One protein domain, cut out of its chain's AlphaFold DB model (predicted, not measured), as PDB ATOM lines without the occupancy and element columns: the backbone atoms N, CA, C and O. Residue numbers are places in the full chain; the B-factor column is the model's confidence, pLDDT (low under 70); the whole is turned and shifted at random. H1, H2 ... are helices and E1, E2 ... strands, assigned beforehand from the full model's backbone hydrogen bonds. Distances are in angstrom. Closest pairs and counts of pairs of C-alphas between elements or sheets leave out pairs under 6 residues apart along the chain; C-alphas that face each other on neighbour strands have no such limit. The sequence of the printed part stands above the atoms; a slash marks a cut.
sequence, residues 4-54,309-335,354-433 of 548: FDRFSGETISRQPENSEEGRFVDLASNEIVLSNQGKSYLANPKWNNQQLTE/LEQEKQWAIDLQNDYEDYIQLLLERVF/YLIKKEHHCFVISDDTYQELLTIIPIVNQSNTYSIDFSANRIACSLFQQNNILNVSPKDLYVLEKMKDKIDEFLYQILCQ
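This is residues 4 to 54, 309 to 335 and 354 to 433 of the 548 residues of an uncharacterized protein of Conchiformibius steedae (UniProt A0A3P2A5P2). Look first for a small, strongly twisted wall of four strands, E2 to E5, with the long helix H2 slanting over one face and a second helix, H3, meeting the last turns of H2 at a corner. The short strand E1 lies off to one side, apart from the sheet and from H2 and H3, with residues 4 to 5 and 31 to 32 paired beside it, and a long link leads away from E1 to the little helix H1, where residues 45 to 50 stick out. You have 158 printed residues, with three named helices and five named strands in the order E1 H1 H2 E2 E3 E4 E5 H3. The sheet runs E2 E3 E4 E5 and is mixed, the class is mixed helices and strands, and the whole is compact, with a radius of gyration of the C-alphas of 16.0 A and spans of 48 by 40 by 26 A.

Begin with E2, residues 354 to 359, and E3, residues 362 to 367, an antiparallel hairpin at 151 degrees, where N 355 and O 366 are 2.9 A apart. E3 and E4, residues 372 to 379, form the next antiparallel hairpin, at 167 degrees, with N 363 and O 376 at 2.9 A; E2, E3 and E4 make a meander, each strand the antiparallel neighbour of the one before. E5, residues 394 to 398, is parallel to E4 at 19 degrees, with N 377 and O 395 at 2.8 A. H2, residues 309 to 335, is on the sheet at a height of 7.7 A, and its closest C-alpha pair to E4 is Glu 324 and Pro 378, 6.2 A. H3, residues 415 to 433, is on the sheet too, and with H2 it makes two layers, helices on one face of a sheet. H2 and H3 touch through residues 330 to 334 and 416 to 420 alone, closest at the C-alphas of Val 334 and Lys 420, 5.8 A, at a steep tilt of 60 degrees, the same way. E1, residues 24 to 26, pairs with no named strand, and H1, residues 49 to 54, is not on the sheet. In H1, H2 and H3 every O i to N i+4 pair is within hydrogen-bond range.

Find C-alpha 24 at (142.157, 126.600, 124.646), where E1 begins its 6.6 A; H1 is 8.7 A long. H2 runs 38.9 A from C-alpha 309 at (123.458, 121.144, 122.731). E2 measures 15.4 A, E3 16.2 A, E4 19.9 A and E5 13.3 A. H3 covers 27.9 A and ends at C-alpha 433, at (166.924, 142.070, 112.388).

The C-alphas farthest apart are those of Leu 309 and Cys 432, 49.8 A. Residues 55 to 308 and 336 to 353 are not printed, with gaps of 22.2 A and 10.8 A between C-alphas. The links E1 to H1, E4 to E5 and E5 to H3 are long. Look for pLDDT under 70 at residues 15 to 21, 35 to 46, 381 to 389 and 391.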
ATOM      1  N   PHE A   4     146.391 123.427 125.719       86.88
ATOM      2  CA  PHE A   4     147.225 124.409 125.038       86.88
ATOM      3  C   PHE A   4     146.491 125.746 124.985       86.88
ATOM      4  O   PHE A   4     145.379 125.821 124.459       86.88
ATOM      5  N   ASP A   5     147.085 126.795 125.548       87.12
ATOM      6  CA  ASP A   5     146.580 128.161 125.435       87.12
ATOM      7  C   ASP A   5     147.075 128.769 124.120       87.12
ATOM      8  O   ASP A   5     148.255 129.085 123.962       87.12
ATOM      9  N   ARG A   6     146.164 128.955 123.163       86.56
ATOM     10  CA  ARG A   6     146.499 129.492 121.838       86.56
ATOM     11  C   ARG A   6     146.963 130.946 121.906       86.56
ATOM     12  O   ARG A   6     147.627 131.395 120.975       86.56
ATOM     13  N   PHE A   7     146.641 131.700 122.958       84.31
ATOM     14  CA  PHE A   7     147.004 133.120 123.044       84.31
ATOM     15  C   PHE A   7     148.400 133.324 123.619       84.31
ATOM     16  O   PHE A   7     149.132 134.178 123.124       84.31
ATOM     17  N   SER A   8     148.788 132.538 124.625       82.69
ATOM     18  CA  SER A   8     150.138 132.599 125.202       82.69
ATOM     19  C   SER A   8     151.127 131.668 124.497       82.69
ATOM     20  O   SER A   8     152.312 131.987 124.424       82.69
ATOM     21  N   GLY A   9     150.656 130.549 123.938       83.69
ATOM     22  CA  GLY A   9     151.501 129.457 123.448       83.69
ATOM     23  C   GLY A   9     151.946 128.479 124.534       83.69
ATOM     24  O   GLY A   9     152.794 127.628 124.279       83.69
ATOM     25  N   GLU A  10     151.410 128.596 125.748       85.31
ATOM     26  CA  GLU A  10     151.808 127.767 126.882       85.31
ATOM     27  C   GLU A  10     150.863 126.580 127.086       85.31
ATOM     28  O   GLU A  10     149.665 126.635 126.804       85.31
ATOM     29  N   THR A  11     151.401 125.489 127.633       87.56
ATOM     30  CA  THR A  11     150.594 124.338 128.044       87.56
ATOM     31  C   THR A  11     150.279 124.426 129.533       87.56
ATOM     32  O   THR A  11     151.182 124.479 130.367       87.56
ATOM     33  N   ILE A  12     148.997 124.365 129.879       85.94
ATOM     34  CA  ILE A  12     148.502 124.376 131.257       85.94
ATOM     35  C   ILE A  12     147.969 123.000 131.657       85.94
ATOM     36  O   ILE A  12     147.409 122.258 130.857       85.94
ATOM     37  N   SER A  13     148.132 122.627 132.922       81.69
ATOM     38  CA  SER A  13     147.768 121.292 133.421       81.69
ATOM     39  C   SER A  13     146.324 121.168 133.916       81.69
ATOM     40  O   SER A  13     145.870 120.054 134.173       81.69
ATOM     41  N   ARG A  14     145.597 122.282 134.071       74.94
ATOM     42  CA  ARG A  14     144.214 122.320 134.575       74.94
ATOM     43  C   ARG A  14     143.291 122.999 133.576       74.94
ATOM     44  O   ARG A  14     143.703 123.948 132.917       74.94
ATOM     45  N   GLN A  15     142.047 122.528 133.516       67.69
ATOM     46  CA  GLN A  15     141.010 123.159 132.710       67.69
ATOM     47  C   GLN A  15     140.692 124.541 133.299       67.69
ATOM     48  O   GLN A  15     140.401 124.627 134.495       67.69
ATOM     49  N   PRO A  16     140.775 125.619 132.509       65.62
ATOM     50  CA  PRO A  16     140.492 126.959 133.000       65.62
ATOM     51  C   PRO A  16     139.001 127.103 133.342       65.62
ATOM     52  O   PRO A  16     138.139 126.782 132.528       65.62
ATOM     53  N   GLU A  17     138.702 127.596 134.552       57.12
ATOM     54  CA  GLU A  17     137.331 127.724 135.091       57.12
ATOM     55  C   GLU A  17     136.455 128.712 134.294       57.12
ATOM     56  O   GLU A  17     135.236 128.567 134.255       57.12
ATOM     57  N   ASN A  18     137.083 129.671 133.603       57.22
ATOM     58  CA  ASN A  18     136.464 130.601 132.660       57.22
ATOM     59  C   ASN A  18     137.154 130.448 131.298       57.22
ATOM     60  O   ASN A  18     137.973 131.287 130.923       57.22
ATOM     61  N   SER A  19     136.922 129.341 130.588       57.00
ATOM     62  CA  SER A  19     137.551 129.161 129.279       57.00
ATOM     63  C   SER A  19     136.897 130.102 128.274       57.00
ATOM     64  O   SER A  19     135.799 129.834 127.808       57.00
ATOM     65  N   GLU A  20     137.546 131.210 127.948       67.00
ATOM     66  CA  GLU A  20     137.129 132.047 126.829       67.00
ATOM     67  C   GLU A  20     137.025 131.177 125.561       67.00
ATOM     68  O   GLU A  20     137.942 130.412 125.244       67.00
ATOM     69  N   GLU A  21     135.873 131.216 124.887       69.94
ATOM     70  CA  GLU A  21     135.582 130.307 123.775       69.94
ATOM     71  C   GLU A  21     136.615 130.448 122.653       69.94
ATOM     72  O   GLU A  21     136.904 131.550 122.184       69.94
ATOM     73  N   GLY A  22     137.175 129.319 122.216       72.62
ATOM     74  CA  GLY A  22     138.181 129.308 121.156       72.62
ATOM     75  C   GLY A  22     139.622 129.516 121.624       72.62
ATOM     76  O   GLY A  22     140.526 129.339 120.811       72.62
ATOM     77  N   ARG A  23     139.884 129.844 122.896       80.69
ATOM     78  CA  ARG A  23     141.251 130.100 123.390       80.69
ATOM     79  C   ARG A  23     142.068 128.834 123.644       80.69
ATOM     80  O   ARG A  23     143.259 128.809 123.351       80.69
ATOM     81  N   PHE A  24     141.449 127.802 124.206       83.31
ATOM     82  CA  PHE A  24     142.157 126.600 124.646       83.31
ATOM     83  C   PHE A  24     141.907 125.424 123.705       83.31
ATOM     84  O   PHE A  24     140.803 125.268 123.188       83.31
ATOM     85  N   VAL A  25     142.918 124.577 123.530       85.81
ATOM     86  CA  VAL A  25     142.813 123.281 122.844       85.81
ATOM     87  C   VAL A  25     143.096 122.183 123.855       85.81
ATOM     88  O   VAL A  25     144.083 122.249 124.588       85.81
ATOM     89  N   ASP A  26     142.232 121.178 123.915       86.50
ATOM     90  CA  ASP A  26     142.513 119.966 124.675       86.50
ATOM     91  C   ASP A  26     143.569 119.149 123.922       86.50
ATOM     92  O   ASP A  26     143.340 118.712 122.798       86.50
ATOM     93  N   LEU A  27     144.739 118.936 124.530       87.25
ATOM     94  CA  LEU A  27     145.835 118.195 123.897       87.25
ATOM     95  C   LEU A  27     145.538 116.699 123.728       87.25
ATOM     96  O   LEU A  27     146.245 116.026 122.982       87.25
ATOM     97  N   ALA A  28     144.548 116.148 124.437       85.50
ATOM     98  CA  ALA A  28     144.188 114.737 124.321       85.50
ATOM     99  C   ALA A  28     143.327 114.463 123.081       85.50
ATOM    100  O   ALA A  28     143.564 113.482 122.377       85.50
ATOM    101  N   SER A  29     142.334 115.317 122.824       83.81
ATOM    102  CA  SER A  29     141.433 115.202 121.671       83.81
ATOM    103  C   SER A  29     141.877 116.041 120.473       83.81
ATOM    104  O   SER A  29     141.407 115.802 119.365       83.81
ATOM    105  N   ASN A  30     142.777 117.006 120.687       84.75
ATOM    106  CA  ASN A  30     143.083 118.084 119.751       84.75
ATOM    107  C   ASN A  30     141.813 118.837 119.308       84.75
ATOM    108  O   ASN A  30     141.700 119.233 118.155       84.75
ATOM    109  N   GLU A  31     140.847 119.008 120.219       84.12
ATOM    110  CA  GLU A  31     139.636 119.801 119.991       84.12
ATOM    111  C   GLU A  31     139.728 121.150 120.706       84.12
ATOM    112  O   GLU A  31     140.258 121.263 121.817       84.12
ATOM    113  N   ILE A  32     139.141 122.178 120.098       82.06
ATOM    114  CA  ILE A  32     138.952 123.469 120.757       82.06
ATOM    115  C   ILE A  32     137.978 123.324 121.929       82.06
ATOM    116  O   ILE A  32     136.867 122.803 121.807       82.06
ATOM    117  N   VAL A  33     138.396 123.836 123.083       78.31
ATOM    118  CA  VAL A  33     137.574 123.901 124.285       78.31
ATOM    119  C   VAL A  33     136.548 125.011 124.112       78.31
ATOM    120  O   VAL A  33     136.871 126.199 124.057       78.31
ATOM    121  N   LEU A  34     135.285 124.608 124.071       74.62
ATOM    122  CA  LEU A  34     134.145 125.510 124.068       74.62
ATOM    123  C   LEU A  34     133.533 125.506 125.478       74.62
ATOM    124  O   LEU A  34     132.919 124.509 125.876       74.62
ATOM    125  N   SER A  35     133.686 126.589 126.257       62.97
ATOM    126  CA  SER A  35     132.897 126.719 127.493       62.97
ATOM    127  C   SER A  35     131.446 126.905 127.118       62.97
ATOM    128  O   SER A  35     131.114 127.820 126.376       62.97
ATOM    129  N   ASN A  36     130.568 126.137 127.737       56.44
ATOM    130  CA  ASN A  36     129.167 126.492 127.777       56.44
ATOM    131  C   ASN A  36     128.793 126.726 129.226       56.44
ATOM    132  O   ASN A  36     128.804 125.796 130.029       56.44
ATOM    133  N   GLN A  37     128.388 127.945 129.565       54.34
ATOM    134  CA  GLN A  37     127.669 128.196 130.817       54.34
ATOM    135  C   GLN A  37     126.218 127.650 130.755       54.34
ATOM    136  O   GLN A  37     125.306 128.258 131.313       54.34
ATOM    137  N   GLY A  38     125.979 126.547 130.033       50.25
ATOM    138  CA  GLY A  38     124.680 125.895 129.833       50.25
ATOM    139  C   GLY A  38     123.632 126.679 129.026       50.25
ATOM    140  O   GLY A  38     122.446 126.501 129.289       50.25
ATOM    141  N   LYS A  39     124.022 127.569 128.100       56.72
ATOM    142  CA  LYS A  39     123.118 128.479 127.366       56.72
ATOM    143  C   LYS A  39     123.004 128.190 125.861       56.72
ATOM    144  O   LYS A  39     121.907 127.855 125.437       56.72
ATOM    145  N   SER A  40     124.065 128.341 125.066       60.19
ATOM    146  CA  SER A  40     124.109 128.037 123.618       60.19
ATOM    147  C   SER A  40     125.523 128.283 123.076       60.19
ATOM    148  O   SER A  40     126.227 129.124 123.633       60.19
ATOM    149  N   TYR A  41     125.911 127.594 121.998       63.41
ATOM    150  CA  TYR A  41     127.181 127.812 121.278       63.41
ATOM    151  C   TYR A  41     127.042 128.660 119.998       63.41
ATOM    152  O   TYR A  41     128.041 128.940 119.340       63.41
ATOM    153  N   LEU A  42     125.816 129.039 119.611       58.06
ATOM    154  CA  LEU A  42     125.526 129.556 118.268       58.06
ATOM    155  C   LEU A  42     125.668 131.076 118.125       58.06
ATOM    156  O   LEU A  42     125.924 131.551 117.026       58.06
ATOM    157  N   ALA A  43     125.467 131.863 119.190       58.91
ATOM    158  CA  ALA A  43     125.514 133.322 119.090       58.91
ATOM    159  C   ALA A  43     125.623 134.028 120.446       58.91
ATOM    160  O   ALA A  43     125.148 133.541 121.475       58.91
ATOM    161  N   ASN A  44     126.170 135.246 120.428       64.38
ATOM    162  CA  ASN A  44     126.191 136.111 121.602       64.38
ATOM    163  C   ASN A  44     124.744 136.467 122.008       64.38
ATOM    164  O   ASN A  44     124.016 137.069 121.213       64.38
ATOM    165  N   PRO A  45     124.315 136.190 123.255       60.56
ATOM    166  CA  PRO A  45     122.935 136.414 123.695       60.56
ATOM    167  C   PRO A  45     122.511 137.893 123.699       60.56
ATOM    168  O   PRO A  45     121.340 138.193 123.918       60.56
ATOM    169  N   LYS A  46     123.448 138.828 123.502       69.12
ATOM    170  CA  LYS A  46     123.181 140.271 123.420       69.12
ATOM    171  C   LYS A  46     122.904 140.768 122.002       69.12
ATOM    172  O   LYS A  46     122.601 141.950 121.843       69.12
ATOM    173  N   TRP A  47     123.053 139.926 120.983       72.94
ATOM    174  CA  TRP A  47     122.846 140.347 119.603       72.94
ATOM    175  C   TRP A  47     121.379 140.590 119.281       72.94
ATOM    176  O   TRP A  47     120.489 139.857 119.708       72.94
ATOM    177  N   ASN A  48     121.135 141.637 118.496       81.06
ATOM    178  CA  ASN A  48     119.820 141.879 117.921       81.06
ATOM    179  C   ASN A  48     119.571 140.953 116.711       81.06
ATOM    180  O   ASN A  48     120.481 140.302 116.195       81.06
ATOM    181  N   ASN A  49     118.329 140.918 116.218       75.00
ATOM    182  CA  ASN A  49     117.956 140.068 115.080       75.00
ATOM    183  C   ASN A  49     118.761 140.358 113.804       75.00
ATOM    184  O   ASN A  49     118.947 139.451 113.003       75.00
ATOM    185  N   GLN A  50     119.220 141.596 113.599       77.81
ATOM    186  CA  GLN A  50     120.011 141.967 112.424       77.81
ATOM    187  C   GLN A  50     121.438 141.406 112.509       77.81
ATOM    188  O   GLN A  50     121.927 140.827 111.542       77.81
ATOM    189  N   GLN A  51     122.071 141.513 113.677       81.94
ATOM    190  CA  GLN A  51     123.395 140.953 113.961       81.94
ATOM    191  C   GLN A  51     123.390 139.427 113.865       81.94
ATOM    192  O   GLN A  51     124.305 138.852 113.288       81.94
ATOM    193  N   LEU A  52     122.332 138.774 114.361       80.19
ATOM    194  CA  LEU A  52     122.147 137.328 114.210       80.19
ATOM    195  C   LEU A  52     122.056 136.924 112.734       80.19
ATOM    196  O   LEU A  52     122.746 136.008 112.309       80.19
ATOM    197  N   THR A  53     121.270 137.642 111.925       81.62
ATOM    198  CA  THR A  53     121.187 137.333 110.490       81.62
ATOM    199  C   THR A  53     122.483 137.608 109.738       81.62
ATOM    200  O   THR A  53     122.827 136.856 108.834       81.62
ATOM    201  N   GLU A  54     123.216 138.662 110.097       84.88
ATOM    202  CA  GLU A  54     124.539 138.928 109.528       84.88
ATOM    203  C   GLU A  54     125.524 137.807 109.878       84.88
ATOM    204  O   GLU A  54     126.267 137.351 109.009       84.88
ATOM    205  N   LEU A 309     122.160 120.595 122.306       76.62
ATOM    206  CA  LEU A 309     123.458 121.144 122.731       76.62
ATOM    207  C   LEU A 309     124.653 120.416 122.091       76.62
ATOM    208  O   LEU A 309     125.678 121.032 121.817       76.62
ATOM    209  N   GLU A 310     124.516 119.113 121.834       80.75
ATOM    210  CA  GLU A 310     125.521 118.311 121.128       80.75
ATOM    211  C   GLU A 310     125.639 118.712 119.654       80.75
ATOM    212  O   GLU A 310     126.749 118.865 119.148       80.75
ATOM    213  N   GLN A 311     124.512 118.934 118.974       82.62
ATOM    214  CA  GLN A 311     124.495 119.410 117.592       82.62
ATOM    215  C   GLN A 311     125.019 120.847 117.478       82.62
ATOM    216  O   GLN A 311     125.742 121.148 116.534       82.62
ATOM    217  N   GLU A 312     124.713 121.721 118.442       79.38
ATOM    218  CA  GLU A 312     125.288 123.071 118.510       79.38
ATOM    219  C   GLU A 312     126.807 123.026 118.710       79.38
ATOM    220  O   GLU A 312     127.535 123.755 118.039       79.38
ATOM    221  N   LYS A 313     127.295 122.152 119.605       80.12
ATOM    222  CA  LYS A 313     128.734 121.944 119.807       80.12
ATOM    223  C   LYS A 313     129.393 121.479 118.506       80.12
ATOM    224  O   LYS A 313     130.418 122.035 118.121       80.12
ATOM    225  N   GLN A 314     128.806 120.488 117.833       85.12
ATOM    226  CA  GLN A 314     129.338 119.978 116.571       85.12
ATOM    227  C   GLN A 314     129.358 121.063 115.493       85.12
ATOM    228  O   GLN A 314     130.375 121.252 114.840       85.12
ATOM    229  N   TRP A 315     128.271 121.824 115.363       84.88
ATOM    230  CA  TRP A 315     128.192 122.940 114.430       84.88
ATOM    231  C   TRP A 315     129.288 123.986 114.687       84.88
ATOM    232  O   TRP A 315     129.903 124.464 113.739       84.88
ATOM    233  N   ALA A 316     129.572 124.313 115.952       82.88
ATOM    234  CA  ALA A 316     130.619 125.273 116.300       82.88
ATOM    235  C   ALA A 316     132.025 124.749 115.956       82.88
ATOM    236  O   ALA A 316     132.867 125.514 115.487       82.88
ATOM    237  N   ILE A 317     132.271 123.447 116.146       84.88
ATOM    238  CA  ILE A 317     133.517 122.789 115.726       84.88
ATOM    239  C   ILE A 317     133.648 122.812 114.199       84.88
ATOM    240  O   ILE A 317     134.697 123.191 113.682       84.88
ATOM    241  N   ASP A 318     132.590 122.444 113.476       89.69
ATOM    242  CA  ASP A 318     132.583 122.432 112.012       89.69
ATOM    243  C   ASP A 318     132.841 123.839 111.453       89.69
ATOM    244  O   ASP A 318     133.696 124.012 110.590       89.69
ATOM    245  N   LEU A 319     132.181 124.862 112.005       88.56
ATOM    246  CA  LEU A 319     132.388 126.254 111.609       88.56
ATOM    247  C   LEU A 319     133.822 126.732 111.879       88.56
ATOM    248  O   LEU A 319     134.389 127.487 111.091       88.56
ATOM    249  N   GLN A 320     134.416 126.308 112.992       89.19
ATOM    250  CA  GLN A 320     135.802 126.620 113.318       89.19
ATOM    251  C   GLN A 320     136.779 125.977 112.324       89.19
ATOM    252  O   GLN A 320     137.717 126.644 111.887       89.19
ATOM    253  N   ASN A 321     136.523 124.739 111.897       91.69
ATOM    254  CA  ASN A 321     137.298 124.087 110.840       91.69
ATOM    255  C   ASN A 321     137.118 124.796 109.484       91.69
ATOM    256  O   ASN A 321     138.110 125.095 108.823       91.69
ATOM    257  N   ASP A 322     135.881 125.140 109.109       93.81
ATOM    258  CA  ASP A 322     135.591 125.894 107.879       93.81
ATOM    259  C   ASP A 322     136.316 127.257 107.881       93.81
ATOM    260  O   ASP A 322     136.840 127.710 106.861       93.81
ATOM    261  N   TYR A 323     136.387 127.919 109.038       93.50
ATOM    262  CA  TYR A 323     137.102 129.185 109.175       93.50
ATOM    263  C   TYR A 323     138.624 129.022 109.107       93.50
ATOM    264  O   TYR A 323     139.310 129.884 108.559       93.50
ATOM    265  N   GLU A 324     139.176 127.922 109.609       93.69
ATOM    266  CA  GLU A 324     140.595 127.612 109.430       93.69
ATOM    267  C   GLU A 324     140.943 127.411 107.956       93.69
ATOM    268  O   GLU A 324     141.927 127.985 107.494       93.69
ATOM    269  N   ASP A 325     140.117 126.683 107.206       94.06
ATOM    270  CA  ASP A 325     140.295 126.503 105.761       94.06
ATOM    271  C   ASP A 325     140.212 127.846 105.015       94.06
ATOM    272  O   ASP A 325     141.006 128.124 104.113       94.06
ATOM    273  N   TYR A 326     139.304 128.732 105.437       95.44
ATOM    274  CA  TYR A 326     139.224 130.098 104.920       95.44
ATOM    275  C   TYR A 326     140.501 130.915 105.182       95.44
ATOM    276  O   TYR A 326     141.007 131.591 104.281       95.44
ATOM    277  N   ILE A 327     141.056 130.845 106.396       94.75
ATOM    278  CA  ILE A 327     142.323 131.511 106.734       94.75
ATOM    279  C   ILE A 327     143.483 130.906 105.941       94.75
ATOM    280  O   ILE A 327     144.337 131.651 105.464       94.75
ATOM    281  N   GLN A 328     143.507 129.587 105.747       93.31
ATOM    282  CA  GLN A 328     144.522 128.934 104.926       93.31
ATOM    283  C   GLN A 328     144.493 129.467 103.491       93.31
ATOM    284  O   GLN A 328     145.530 129.894 102.989       93.31
ATOM    285  N   LEU A 329     143.313 129.550 102.868       93.19
ATOM    286  CA  LEU A 329     143.153 130.147 101.539       93.19
ATOM    287  C   LEU A 329     143.707 131.581 101.477       93.19
ATOM    288  O   LEU A 329     144.410 131.942 100.529       93.19
ATOM    289  N   LEU A 330     143.401 132.407 102.484       94.00
ATOM    290  CA  LEU A 330     143.921 133.773 102.575       94.00
ATOM    291  C   LEU A 330     145.449 133.799 102.668       94.00
ATOM    292  O   LEU A 330     146.081 134.621 102.007       94.00
ATOM    293  N   LEU A 331     146.046 132.908 103.461       93.25
ATOM    294  CA  LEU A 331     147.498 132.815 103.592       93.25
ATOM    295  C   LEU A 331     148.157 132.414 102.282       93.25
ATOM    296  O   LEU A 331     149.095 133.087 101.860       93.25
ATOM    297  N   GLU A 332     147.645 131.386 101.609       91.38
ATOM    298  CA  GLU A 332     148.165 130.967 100.305       91.38
ATOM    299  C   GLU A 332     148.155 132.141  99.317       91.38
ATOM    300  O   GLU A 332     149.177 132.428  98.695       91.38
ATOM    301  N   ARG A 333     147.057 132.904  99.265       89.44
ATOM    302  CA  ARG A 333     146.928 134.109  98.428       89.44
ATOM    303  C   ARG A 333     147.893 135.228  98.801       89.44
ATOM    304  O   ARG A 333     148.432 135.891  97.918       89.44
ATOM    305  N   VAL A 334     148.118 135.477 100.090       90.88
ATOM    306  CA  VAL A 334     149.091 136.495 100.516       90.88
ATOM    307  C   VAL A 334     150.511 136.067 100.136       90.88
ATOM    308  O   VAL A 334     151.289 136.894  99.648       90.88
ATOM    309  N   PHE A 335     150.838 134.785 100.308       90.12
ATOM    310  CA  PHE A 335     152.169 134.252 100.033       90.12
ATOM    311  C   PHE A 335     152.434 133.916  98.557       90.12
ATOM    312  O   PHE A 335     153.593 133.701  98.204       90.12
ATOM    313  N   TYR A 354     160.884 129.478 104.624       92.00
ATOM    314  CA  TYR A 354     159.983 129.490 105.769       92.00
ATOM    315  C   TYR A 354     158.893 128.452 105.560       92.00
ATOM    316  O   TYR A 354     158.442 128.236 104.432       92.00
ATOM    317  N   LEU A 355     158.465 127.825 106.650       92.69
ATOM    318  CA  LEU A 355     157.451 126.777 106.664       92.69
ATOM    319  C   LEU A 355     156.202 127.271 107.386       92.69
ATOM    320  O   LEU A 355     156.298 127.823 108.483       92.69
ATOM    321  N   ILE A 356     155.040 127.017 106.793       93.50
ATOM    322  CA  ILE A 356     153.727 127.263 107.382       93.50
ATOM    323  C   ILE A 356     153.148 125.916 107.802       93.50
ATOM    324  O   ILE A 356     152.936 125.030 106.976       93.50
ATOM    325  N   LYS A 357     152.891 125.744 109.096       92.06
ATOM    326  CA  LYS A 357     152.291 124.523 109.640       92.06
ATOM    327  C   LYS A 357     151.014 124.842 110.393       92.06
ATOM    328  O   LYS A 357     150.919 125.864 111.065       92.06
ATOM    329  N   LYS A 358     150.039 123.941 110.300       91.62
ATOM    330  CA  LYS A 358     148.828 123.981 111.119       91.62
ATOM    331  C   LYS A 358     149.052 123.130 112.367       91.62
ATOM    332  O   LYS A 358     149.163 121.911 112.262       91.62
ATOM    333  N   GLU A 359     149.107 123.761 113.534       89.94
ATOM    334  CA  GLU A 359     149.325 123.105 114.827       89.94
ATOM    335  C   GLU A 359     148.344 123.660 115.864       89.94
ATOM    336  O   GLU A 359     148.197 124.873 115.992       89.94
ATOM    337  N   HIS A 360     147.645 122.781 116.593       89.31
ATOM    338  CA  HIS A 360     146.670 123.161 117.632       89.31
ATOM    339  C   HIS A 360     145.673 124.242 117.164       89.31
ATOM    340  O   HIS A 360     145.471 125.258 117.834       89.31
ATOM    341  N   HIS A 361     145.092 124.055 115.972       90.81
ATOM    342  CA  HIS A 361     144.180 125.016 115.339       90.81
ATOM    343  C   HIS A 361     144.789 126.410 115.076       90.81
ATOM    344  O   HIS A 361     144.067 127.394 114.933       90.81
ATOM    345  N   CYS A 362     146.113 126.540 115.022       92.25
ATOM    346  CA  CYS A 362     146.820 127.781 114.701       92.25
ATOM    347  C   CYS A 362     147.720 127.578 113.480       92.25
ATOM    348  O   CYS A 362     148.199 126.471 113.238       92.25
ATOM    349  N   PHE A 363     147.980 128.647 112.733       94.62
ATOM    350  CA  PHE A 363     148.967 128.637 111.653       94.62
ATOM    351  C   PHE A 363     150.282 129.199 112.181       94.62
ATOM    352  O   PHE A 363     150.354 130.369 112.554       94.62
ATOM    353  N   VAL A 364     151.305 128.359 112.240       94.31
ATOM    354  CA  VAL A 364     152.633 128.687 112.755       94.31
ATOM    355  C   VAL A 364     153.587 128.841 111.579       94.31
ATOM    356  O   VAL A 364     153.753 127.923 110.775       94.31
ATOM    357  N   ILE A 365     154.215 130.009 111.488       94.25
ATOM    358  CA  ILE A 365     155.302 130.292 110.556       94.25
ATOM    359  C   ILE A 365     156.614 130.070 111.300       94.25
ATOM    360  O   ILE A 365     156.857 130.678 112.347       94.25
ATOM    361  N   SER A 366     157.451 129.201 110.746       92.88
ATOM    362  CA  SER A 366     158.745 128.814 111.309       92.88
ATOM    363  C   SER A 366     159.862 128.936 110.278       92.88
ATOM    364  O   SER A 366     159.605 128.913 109.071       92.88
ATOM    365  N   ASP A 367     161.095 129.098 110.749       88.88
ATOM    366  CA  ASP A 367     162.285 129.046 109.895       88.88
ATOM    367  C   ASP A 367     162.759 127.603 109.629       88.88
ATOM    368  O   ASP A 367     162.181 126.628 110.117       88.88
ATOM    369  N   ASP A 368     163.855 127.464 108.879       82.19
ATOM    370  CA  ASP A 368     164.493 126.174 108.573       82.19
ATOM    371  C   ASP A 368     164.976 125.402 109.817       82.19
ATOM    372  O   ASP A 368     165.229 124.197 109.742       82.19
ATOM    373  N   THR A 369     165.109 126.069 110.969       82.56
ATOM    374  CA  THR A 369     165.456 125.435 112.252       82.56
ATOM    375  C   THR A 369     164.232 125.017 113.065       82.56
ATOM    376  O   THR A 369     164.383 124.485 114.165       82.56
ATOM    377  N   TYR A 370     163.029 125.199 112.509       82.25
ATOM    378  CA  TYR A 370     161.737 125.006 113.167       82.25
ATOM    379  C   TYR A 370     161.510 125.933 114.367       82.25
ATOM    380  O   TYR A 370     160.701 125.623 115.242       82.25
ATOM    381  N   GLN A 371     162.192 127.079 114.416       87.94
ATOM    382  CA  GLN A 371     161.901 128.097 115.415       87.94
ATOM    383  C   GLN A 371     160.611 128.832 115.033       87.94
ATOM    384  O   GLN A 371     160.487 129.339 113.919       87.94
ATOM    385  N   GLU A 372     159.653 128.909 115.957       88.19
ATOM    386  CA  GLU A 372     158.405 129.649 115.751       88.19
ATOM    387  C   GLU A 372     158.669 131.159 115.687       88.19
ATOM    388  O   GLU A 372     159.246 131.745 116.609       88.19
ATOM    389  N   LEU A 373     158.227 131.796 114.602       90.31
ATOM    390  CA  LEU A 373     158.425 133.226 114.362       90.31
ATOM    391  C   LEU A 373     157.127 134.025 114.457       90.31
ATOM    392  O   LEU A 373     157.136 135.121 115.010       90.31
ATOM    393  N   LEU A 374     156.025 133.486 113.931       93.19
ATOM    394  CA  LEU A 374     154.707 134.118 113.949       93.19
ATOM    395  C   LEU A 374     153.618 133.051 114.059       93.19
ATOM    396  O   LEU A 374     153.661 132.045 113.354       93.19
ATOM    397  N   THR A 375     152.615 133.287 114.900       93.88
ATOM    398  CA  THR A 375     151.433 132.422 115.001       93.88
ATOM    399  C   THR A 375     150.169 133.205 114.678       93.88
ATOM    400  O   THR A 375     149.903 134.251 115.267       93.88
ATOM    401  N   ILE A 376     149.351 132.673 113.777       94.25
ATOM    402  CA  ILE A 376     148.035 133.207 113.437       94.25
ATOM    403  C   ILE A 376     146.967 132.314 114.065       94.25
ATOM    404  O   ILE A 376     147.013 131.088 113.942       94.25
ATOM    405  N   ILE A 377     146.006 132.933 114.746       91.62
ATOM    406  CA  ILE A 377     145.027 132.269 115.610       91.62
ATOM    407  C   ILE A 377     143.614 132.567 115.083       91.62
ATOM    408  O   ILE A 377     143.074 133.642 115.350       91.62
ATOM    409  N   PRO A 378     142.992 131.638 114.336       91.50
ATOM    410  CA  PRO A 378     141.596 131.748 113.914       91.50
ATOM    411  C   PRO A 378     140.620 131.581 115.086       91.50
ATOM    412  O   PRO A 378     140.602 130.535 115.741       91.50
ATOM    413  N   ILE A 379     139.780 132.581 115.341       85.31
ATOM    414  CA  ILE A 379     138.765 132.573 116.399       85.31
ATOM    415  C   ILE A 379     137.402 132.898 115.786       85.31
ATOM    416  O   ILE A 379     137.162 134.022 115.344       85.31
ATOM    417  N   VAL A 380     136.495 131.922 115.780       79.56
ATOM    418  CA  VAL A 380     135.108 132.132 115.336       79.56
ATOM    419  C   VAL A 380     134.251 132.752 116.443       79.56
ATOM    420  O   VAL A 380     133.489 133.690 116.193       79.56
ATOM    421  N   ASN A 381     134.379 132.244 117.671       67.94
ATOM    422  CA  ASN A 381     133.463 132.578 118.757       67.94
ATOM    423  C   ASN A 381     133.828 133.880 119.475       67.94
ATOM    424  O   ASN A 381     134.974 134.134 119.843       67.94
ATOM    425  N   GLN A 382     132.810 134.708 119.710       60.12
ATOM    426  CA  GLN A 382     132.964 135.998 120.365       60.12
ATOM    427  C   GLN A 382     132.670 135.901 121.859       60.12
ATOM    428  O   GLN A 382     131.505 135.904 122.264       60.12
ATOM    429  N   SER A 383     133.703 135.942 122.698       54.62
ATOM    430  CA  SER A 383     133.513 136.371 124.083       54.62
ATOM    431  C   SER A 383     133.864 137.860 124.190       54.62
ATOM    432  O   SER A 383     134.932 138.307 123.791       54.62
ATOM    433  N   ASN A 384     132.932 138.680 124.688       49.44
ATOM    434  CA  ASN A 384     133.114 140.135 124.860       49.44
ATOM    435  C   ASN A 384     134.109 140.495 125.989       49.44
ATOM    436  O   ASN A 384     134.097 141.620 126.488       49.44
ATOM    437  N   THR A 385     134.913 139.545 126.460       48.25
ATOM    438  CA  THR A 385     135.693 139.629 127.706       48.25
ATOM    439  C   THR A 385     137.188 139.770 127.479       48.25
ATOM    440  O   THR A 385     137.981 139.577 128.390       48.25
ATOM    441  N   TYR A 386     137.585 140.156 126.277       53.28
ATOM    442  CA  TYR A 386     138.981 140.208 125.907       53.28
ATOM    443  C   TYR A 386     139.613 141.567 126.221       53.28
ATOM    444  O   TYR A 386     139.674 142.458 125.378       53.28
ATOM    445  N   SER A 387     140.159 141.710 127.429       52.94
ATOM    446  CA  SER A 387     141.403 142.473 127.598       52.94
ATOM    447  C   SER A 387     142.565 141.523 127.290       52.94
ATOM    448  O   SER A 387     143.264 141.085 128.203       52.94
ATOM    449  N   ILE A 388     142.685 141.088 126.031       60.91
ATOM    450  CA  ILE A 388     143.766 140.184 125.632       60.91
ATOM    451  C   ILE A 388     144.989 141.022 125.274       60.91
ATOM    452  O   ILE A 388     144.949 141.814 124.330       60.91
ATOM    453  N   ASP A 389     146.077 140.777 125.995       62.03
ATOM    454  CA  ASP A 389     147.421 141.113 125.550       62.03
ATOM    455  C   ASP A 389     147.984 139.896 124.809       62.03
ATOM    456  O   ASP A 389     148.351 138.888 125.413       62.03
ATOM    457  N   PHE A 390     148.004 139.966 123.479       70.12
ATOM    458  CA  PHE A 390     148.704 138.976 122.665       70.12
ATOM    459  C   PHE A 390     150.212 139.199 122.788       70.12
ATOM    460  O   PHE A 390     150.676 140.339 122.869       70.12
ATOM    461  N   SER A 391     151.001 138.123 122.773       68.50
ATOM    462  CA  SER A 391     152.447 138.276 122.616       68.50
ATOM    463  C   SER A 391     152.766 138.895 121.248       68.50
ATOM    464  O   SER A 391     151.998 138.758 120.297       68.50
ATOM    465  N   ALA A 392     153.905 139.588 121.139       71.94
ATOM    466  CA  ALA A 392     154.256 140.397 119.962       71.94
ATOM    467  C   ALA A 392     154.247 139.627 118.621       71.94
ATOM    468  O   ALA A 392     154.094 140.238 117.568       71.94
ATOM    469  N   ASN A 393     154.361 138.296 118.670       85.81
ATOM    470  CA  ASN A 393     154.452 137.409 117.511       85.81
ATOM    471  C   ASN A 393     153.165 136.596 117.285       85.81
ATOM    472  O   ASN A 393     153.206 135.516 116.692       85.81
ATOM    473  N   ARG A 394     152.020 137.056 117.803       88.25
ATOM    474  CA  ARG A 394     150.732 136.368 117.658       88.25
ATOM    475  C   ARG A 394     149.670 137.303 117.097       88.25
ATOM    476  O   ARG A 394     149.473 138.406 117.596       88.25
ATOM    477  N   ILE A 395     148.968 136.839 116.067       89.44
ATOM    478  CA  ILE A 395     147.889 137.574 115.402       89.44
ATOM    479  C   ILE A 395     146.607 136.765 115.543       89.44
ATOM    480  O   ILE A 395     146.478 135.689 114.964       89.44
ATOM    481  N   ALA A 396     145.640 137.283 116.288       88.81
ATOM    482  CA  ALA A 396     144.301 136.715 116.309       88.81
ATOM    483  C   ALA A 396     143.462 137.257 115.149       88.81
ATOM    484  O   ALA A 396     143.469 138.461 114.884       88.81
ATOM    485  N   CYS A 397     142.710 136.368 114.507       90.50
ATOM    486  CA  CYS A 397     141.809 136.679 113.403       90.50
ATOM    487  C   CYS A 397     140.387 136.270 113.776       90.50
ATOM    488  O   CYS A 397     140.163 135.123 114.157       90.50
ATOM    489  N   SER A 398     139.409 137.149 113.581       88.12
ATOM    490  CA  SER A 398     137.994 136.837 113.823       88.12
ATOM    491  C   SER A 398     137.095 137.325 112.697       88.12
ATOM    492  O   SER A 398     137.421 138.299 112.026       88.12
ATOM    493  N   LEU A 399     135.942 136.677 112.526       87.25
ATOM    494  CA  LEU A 399     134.969 136.994 111.469       87.25
ATOM    495  C   LEU A 399     134.299 138.369 111.607       87.25
ATOM    496  O   LEU A 399     133.564 138.793 110.713       87.25
ATOM    497  N   PHE A 400     134.499 139.039 112.740       80.81
ATOM    498  CA  PHE A 400     133.807 140.265 113.097       80.81
ATOM    499  C   PHE A 400     134.749 141.237 113.787       80.81
ATOM    500  O   PHE A 400     135.775 140.866 114.346       80.81
ATOM    501  N   GLN A 401     134.365 142.506 113.812       77.62
ATOM    502  CA  GLN A 401     135.178 143.528 114.446       77.62
ATOM    503  C   GLN A 401     135.241 143.331 115.969       77.62
ATOM    504  O   GLN A 401     134.217 143.376 116.653       77.62
ATOM    505  N   GLN A 402     136.456 143.187 116.497       75.00
ATOM    506  CA  GLN A 402     136.750 143.159 117.929       75.00
ATOM    507  C   GLN A 402     137.986 144.009 118.227       75.00
ATOM    508  O   GLN A 402     138.834 144.229 117.361       75.00
ATOM    509  N   ASN A 403     138.087 144.518 119.455       72.81
ATOM    510  CA  ASN A 403     139.261 145.282 119.869       72.81
ATOM    511  C   ASN A 403     140.487 144.360 119.925       72.81
ATOM    512  O   ASN A 403     140.394 143.249 120.435       72.81
ATOM    513  N   ASN A 404     141.630 144.839 119.427       75.50
ATOM    514  CA  ASN A 404     142.917 144.128 119.402       75.50
ATOM    515  C   ASN A 404     142.948 142.806 118.604       75.50
ATOM    516  O   ASN A 404     143.930 142.077 118.692       75.50
ATOM    517  N   ILE A 405     141.926 142.509 117.795       85.00
ATOM    518  CA  ILE A 405     141.862 141.313 116.943       85.00
ATOM    519  C   ILE A 405     141.663 141.750 115.492       85.00
ATOM    520  O   ILE A 405     140.907 142.680 115.203       85.00
ATOM    521  N   LEU A 406     142.357 141.087 114.567       88.81
ATOM    522  CA  LEU A 406     142.221 141.357 113.145       88.81
ATOM    523  C   LEU A 406     140.853 140.860 112.663       88.81
ATOM    524  O   LEU A 406     140.517 139.686 112.809       88.81
ATOM    525  N   ASN A 407     140.058 141.756 112.085       90.62
ATOM    526  CA  ASN A 407     138.803 141.380 111.446       90.62
ATOM    527  C   ASN A 407     139.104 140.779 110.069       90.62
ATOM    528  O   ASN A 407     139.628 141.470 109.193       90.62
ATOM    529  N   VAL A 408     138.797 139.497 109.907       93.56
ATOM    530  CA  VAL A 408     139.049 138.703 108.707       93.56
ATOM    531  C   VAL A 408     137.735 138.048 108.302       93.56
ATOM    532  O   VAL A 408     137.358 136.994 108.803       93.56
ATOM    533  N   SER A 409     137.004 138.725 107.419       92.56
ATOM    534  CA  SER A 409     135.636 138.371 107.042       92.56
ATOM    535  C   SER A 409     135.469 138.408 105.523       92.56
ATOM    536  O   SER A 409     135.913 139.382 104.913       92.56
ATOM    537  N   PRO A 410     134.750 137.451 104.904       92.56
ATOM    538  CA  PRO A 410     134.452 137.489 103.467       92.56
ATOM    539  C   PRO A 410     133.684 138.736 103.007       92.56
ATOM    540  O   PRO A 410     133.697 139.067 101.820       92.56
ATOM    541  N   LYS A 411     133.001 139.421 103.937       91.25
ATOM    542  CA  LYS A 411     132.300 140.691 103.699       91.25
ATOM    543  C   LYS A 411     133.265 141.858 103.461       91.25
ATOM    544  O   LYS A 411     132.904 142.827 102.799       91.25
ATOM    545  N   ASP A 412     134.469 141.797 104.022       91.56
ATOM    546  CA  ASP A 412     135.442 142.877 103.938       91.56
ATOM    547  C   ASP A 412     136.194 142.831 102.603       91.56
ATOM    548  O   ASP A 412     137.019 141.951 102.364       91.56
ATOM    549  N   LEU A 413     135.938 143.816 101.738       89.94
ATOM    550  CA  LEU A 413     136.590 143.927 100.429       89.94
ATOM    551  C   LEU A 413     138.117 144.066 100.521       89.94
ATOM    552  O   LEU A 413     138.804 143.742  99.558       89.94
ATOM    553  N   TYR A 414     138.639 144.521 101.665       91.19
ATOM    554  CA  TYR A 414     140.069 144.709 101.915       91.19
ATOM    555  C   TYR A 414     140.674 143.593 102.778       91.19
ATOM    556  O   TYR A 414     141.736 143.776 103.378       91.19
ATOM    557  N   VAL A 415     139.995 142.448 102.915       93.06
ATOM    558  CA  VAL A 415     140.433 141.360 103.805       93.06
ATOM    559  C   VAL A 415     141.850 140.875 103.483       93.06
ATOM    560  O   VAL A 415     142.665 140.684 104.388       93.06
ATOM    561  N   LEU A 416     142.182 140.745 102.194       91.69
ATOM    562  CA  LEU A 416     143.507 140.317 101.747       91.69
ATOM    563  C   LEU A 416     144.569 141.382 102.015       91.69
ATOM    564  O   LEU A 416     145.679 141.052 102.422       91.69
ATOM    565  N   GLU A 417     144.243 142.654 101.811       89.88
ATOM    566  CA  GLU A 417     145.104 143.800 102.088       89.88
ATOM    567  C   GLU A 417     145.443 143.883 103.570       89.88
ATOM    568  O   GLU A 417     146.615 143.970 103.915       89.88
ATOM    569  N   LYS A 418     144.439 143.783 104.444       91.31
ATOM    570  CA  LYS A 418     144.634 143.829 105.898       91.31
ATOM    571  C   LYS A 418     145.500 142.678 106.393       91.31
ATOM    572  O   LYS A 418     146.384 142.886 107.223       91.31
ATOM    573  N   MET A 419     145.258 141.472 105.875       92.06
ATOM    574  CA  MET A 419     146.071 140.304 106.211       92.06
ATOM    575  C   MET A 419     147.507 140.472 105.707       92.06
ATOM    576  O   MET A 419     148.463 140.230 106.444       92.06
ATOM    577  N   LYS A 420     147.661 140.952 104.470       89.31
ATOM    578  CA  LYS A 420     148.962 141.240 103.875       89.31
ATOM    579  C   LYS A 420     149.724 142.302 104.653       89.31
ATOM    580  O   LYS A 420     150.895 142.090 104.909       89.31
ATOM    581  N   ASP A 421     149.089 143.394 105.058       87.56
ATOM    582  CA  ASP A 421     149.748 144.459 105.817       87.56
ATOM    583  C   ASP A 421     150.336 143.922 107.129       87.56
ATOM    584  O   ASP A 421     151.445 144.294 107.507       87.56
ATOM    585  N   LYS A 422     149.635 142.992 107.792       89.00
ATOM    586  CA  LYS A 422     150.128 142.337 109.010       89.00
ATOM    587  C   LYS A 422     151.265 141.352 108.758       89.00
ATOM    588  O   LYS A 422     152.208 141.299 109.545       89.00
ATOM    589  N   ILE A 423     151.203 140.598 107.664       90.62
ATOM    590  CA  ILE A 423     152.294 139.704 107.259       90.62
ATOM    591  C   ILE A 423     153.521 140.514 106.827       90.62
ATOM    592  O   ILE A 423     154.630 140.204 107.246       90.62
ATOM    593  N   ASP A 424     153.332 141.584 106.058       86.69
ATOM    594  CA  ASP A 424     154.398 142.481 105.620       86.69
ATOM    595  C   ASP A 424     155.060 143.163 106.832       86.69
ATOM    596  O   ASP A 424     156.284 143.221 106.891       86.69
ATOM    597  N   GLU A 425     154.291 143.599 107.843       85.31
ATOM    598  CA  GLU A 425     154.824 144.133 109.110       85.31
ATOM    599  C   GLU A 425     155.775 143.136 109.797       85.31
ATOM    600  O   GLU A 425     156.881 143.506 110.198       85.31
ATOM    601  N   PHE A 426     155.386 141.861 109.870       88.44
ATOM    602  CA  PHE A 426     156.227 140.779 110.387       88.44
ATOM    603  C   PHE A 426     157.480 140.542 109.529       88.44
ATOM    604  O   PHE A 426     158.597 140.494 110.049       88.44
ATOM    605  N   LEU A 427     157.324 140.442 108.209       87.69
ATOM    606  CA  LEU A 427     158.441 140.231 107.289       87.69
ATOM    607  C   LEU A 427     159.445 141.395 107.347       87.69
ATOM    608  O   LEU A 427     160.656 141.175 107.289       87.69
ATOM    609  N   TYR A 428     158.979 142.631 107.543       84.31
ATOM    610  CA  TYR A 428     159.854 143.789 107.734       84.31
ATOM    611  C   TYR A 428     160.678 143.690 109.016       84.31
ATOM    612  O   TYR A 428     161.852 144.062 109.003       84.31
ATOM    613  N   GLN A 429     160.116 143.160 110.107       83.81
ATOM    614  CA  GLN A 429     160.882 142.928 111.335       83.81
ATOM    615  C   GLN A 429     162.036 141.948 111.094       83.81
ATOM    616  O   GLN A 429     163.152 142.213 111.544       83.81
ATOM    617  N   ILE A 430     161.804 140.883 110.316       85.50
ATOM    618  CA  ILE A 430     162.855 139.938 109.906       85.50
ATOM    619  C   ILE A 430     163.944 140.654 109.100       85.50
ATOM    620  O   ILE A 430     165.127 140.530 109.425       85.50
ATOM    621  N   LEU A 431     163.566 141.441 108.084       84.75
ATOM    622  CA  LEU A 431     164.537 142.182 107.267       84.75
ATOM    623  C   LEU A 431     165.405 143.112 108.124       84.75
ATOM    624  O   LEU A 431     166.617 143.204 107.919       84.75
ATOM    625  N   CYS A 432     164.790 143.779 109.105       81.75
ATOM    626  CA  CYS A 432     165.469 144.715 109.997       81.75
ATOM    627  C   CYS A 432     166.428 144.021 110.964       81.75
ATOM    628  O   CYS A 432     167.537 144.511 111.164       81.75
ATOM    629  N   GLN A 433     166.043 142.875 111.533       82.44
ATOM    630  CA  GLN A 433     166.924 142.070 112.388       82.44
ATOM    631  C   GLN A 433     168.132 141.510 111.617       82.44
ATOM    632  O   GLN A 433     169.208 141.308 112.189       82.44
TER     633      GLN A 433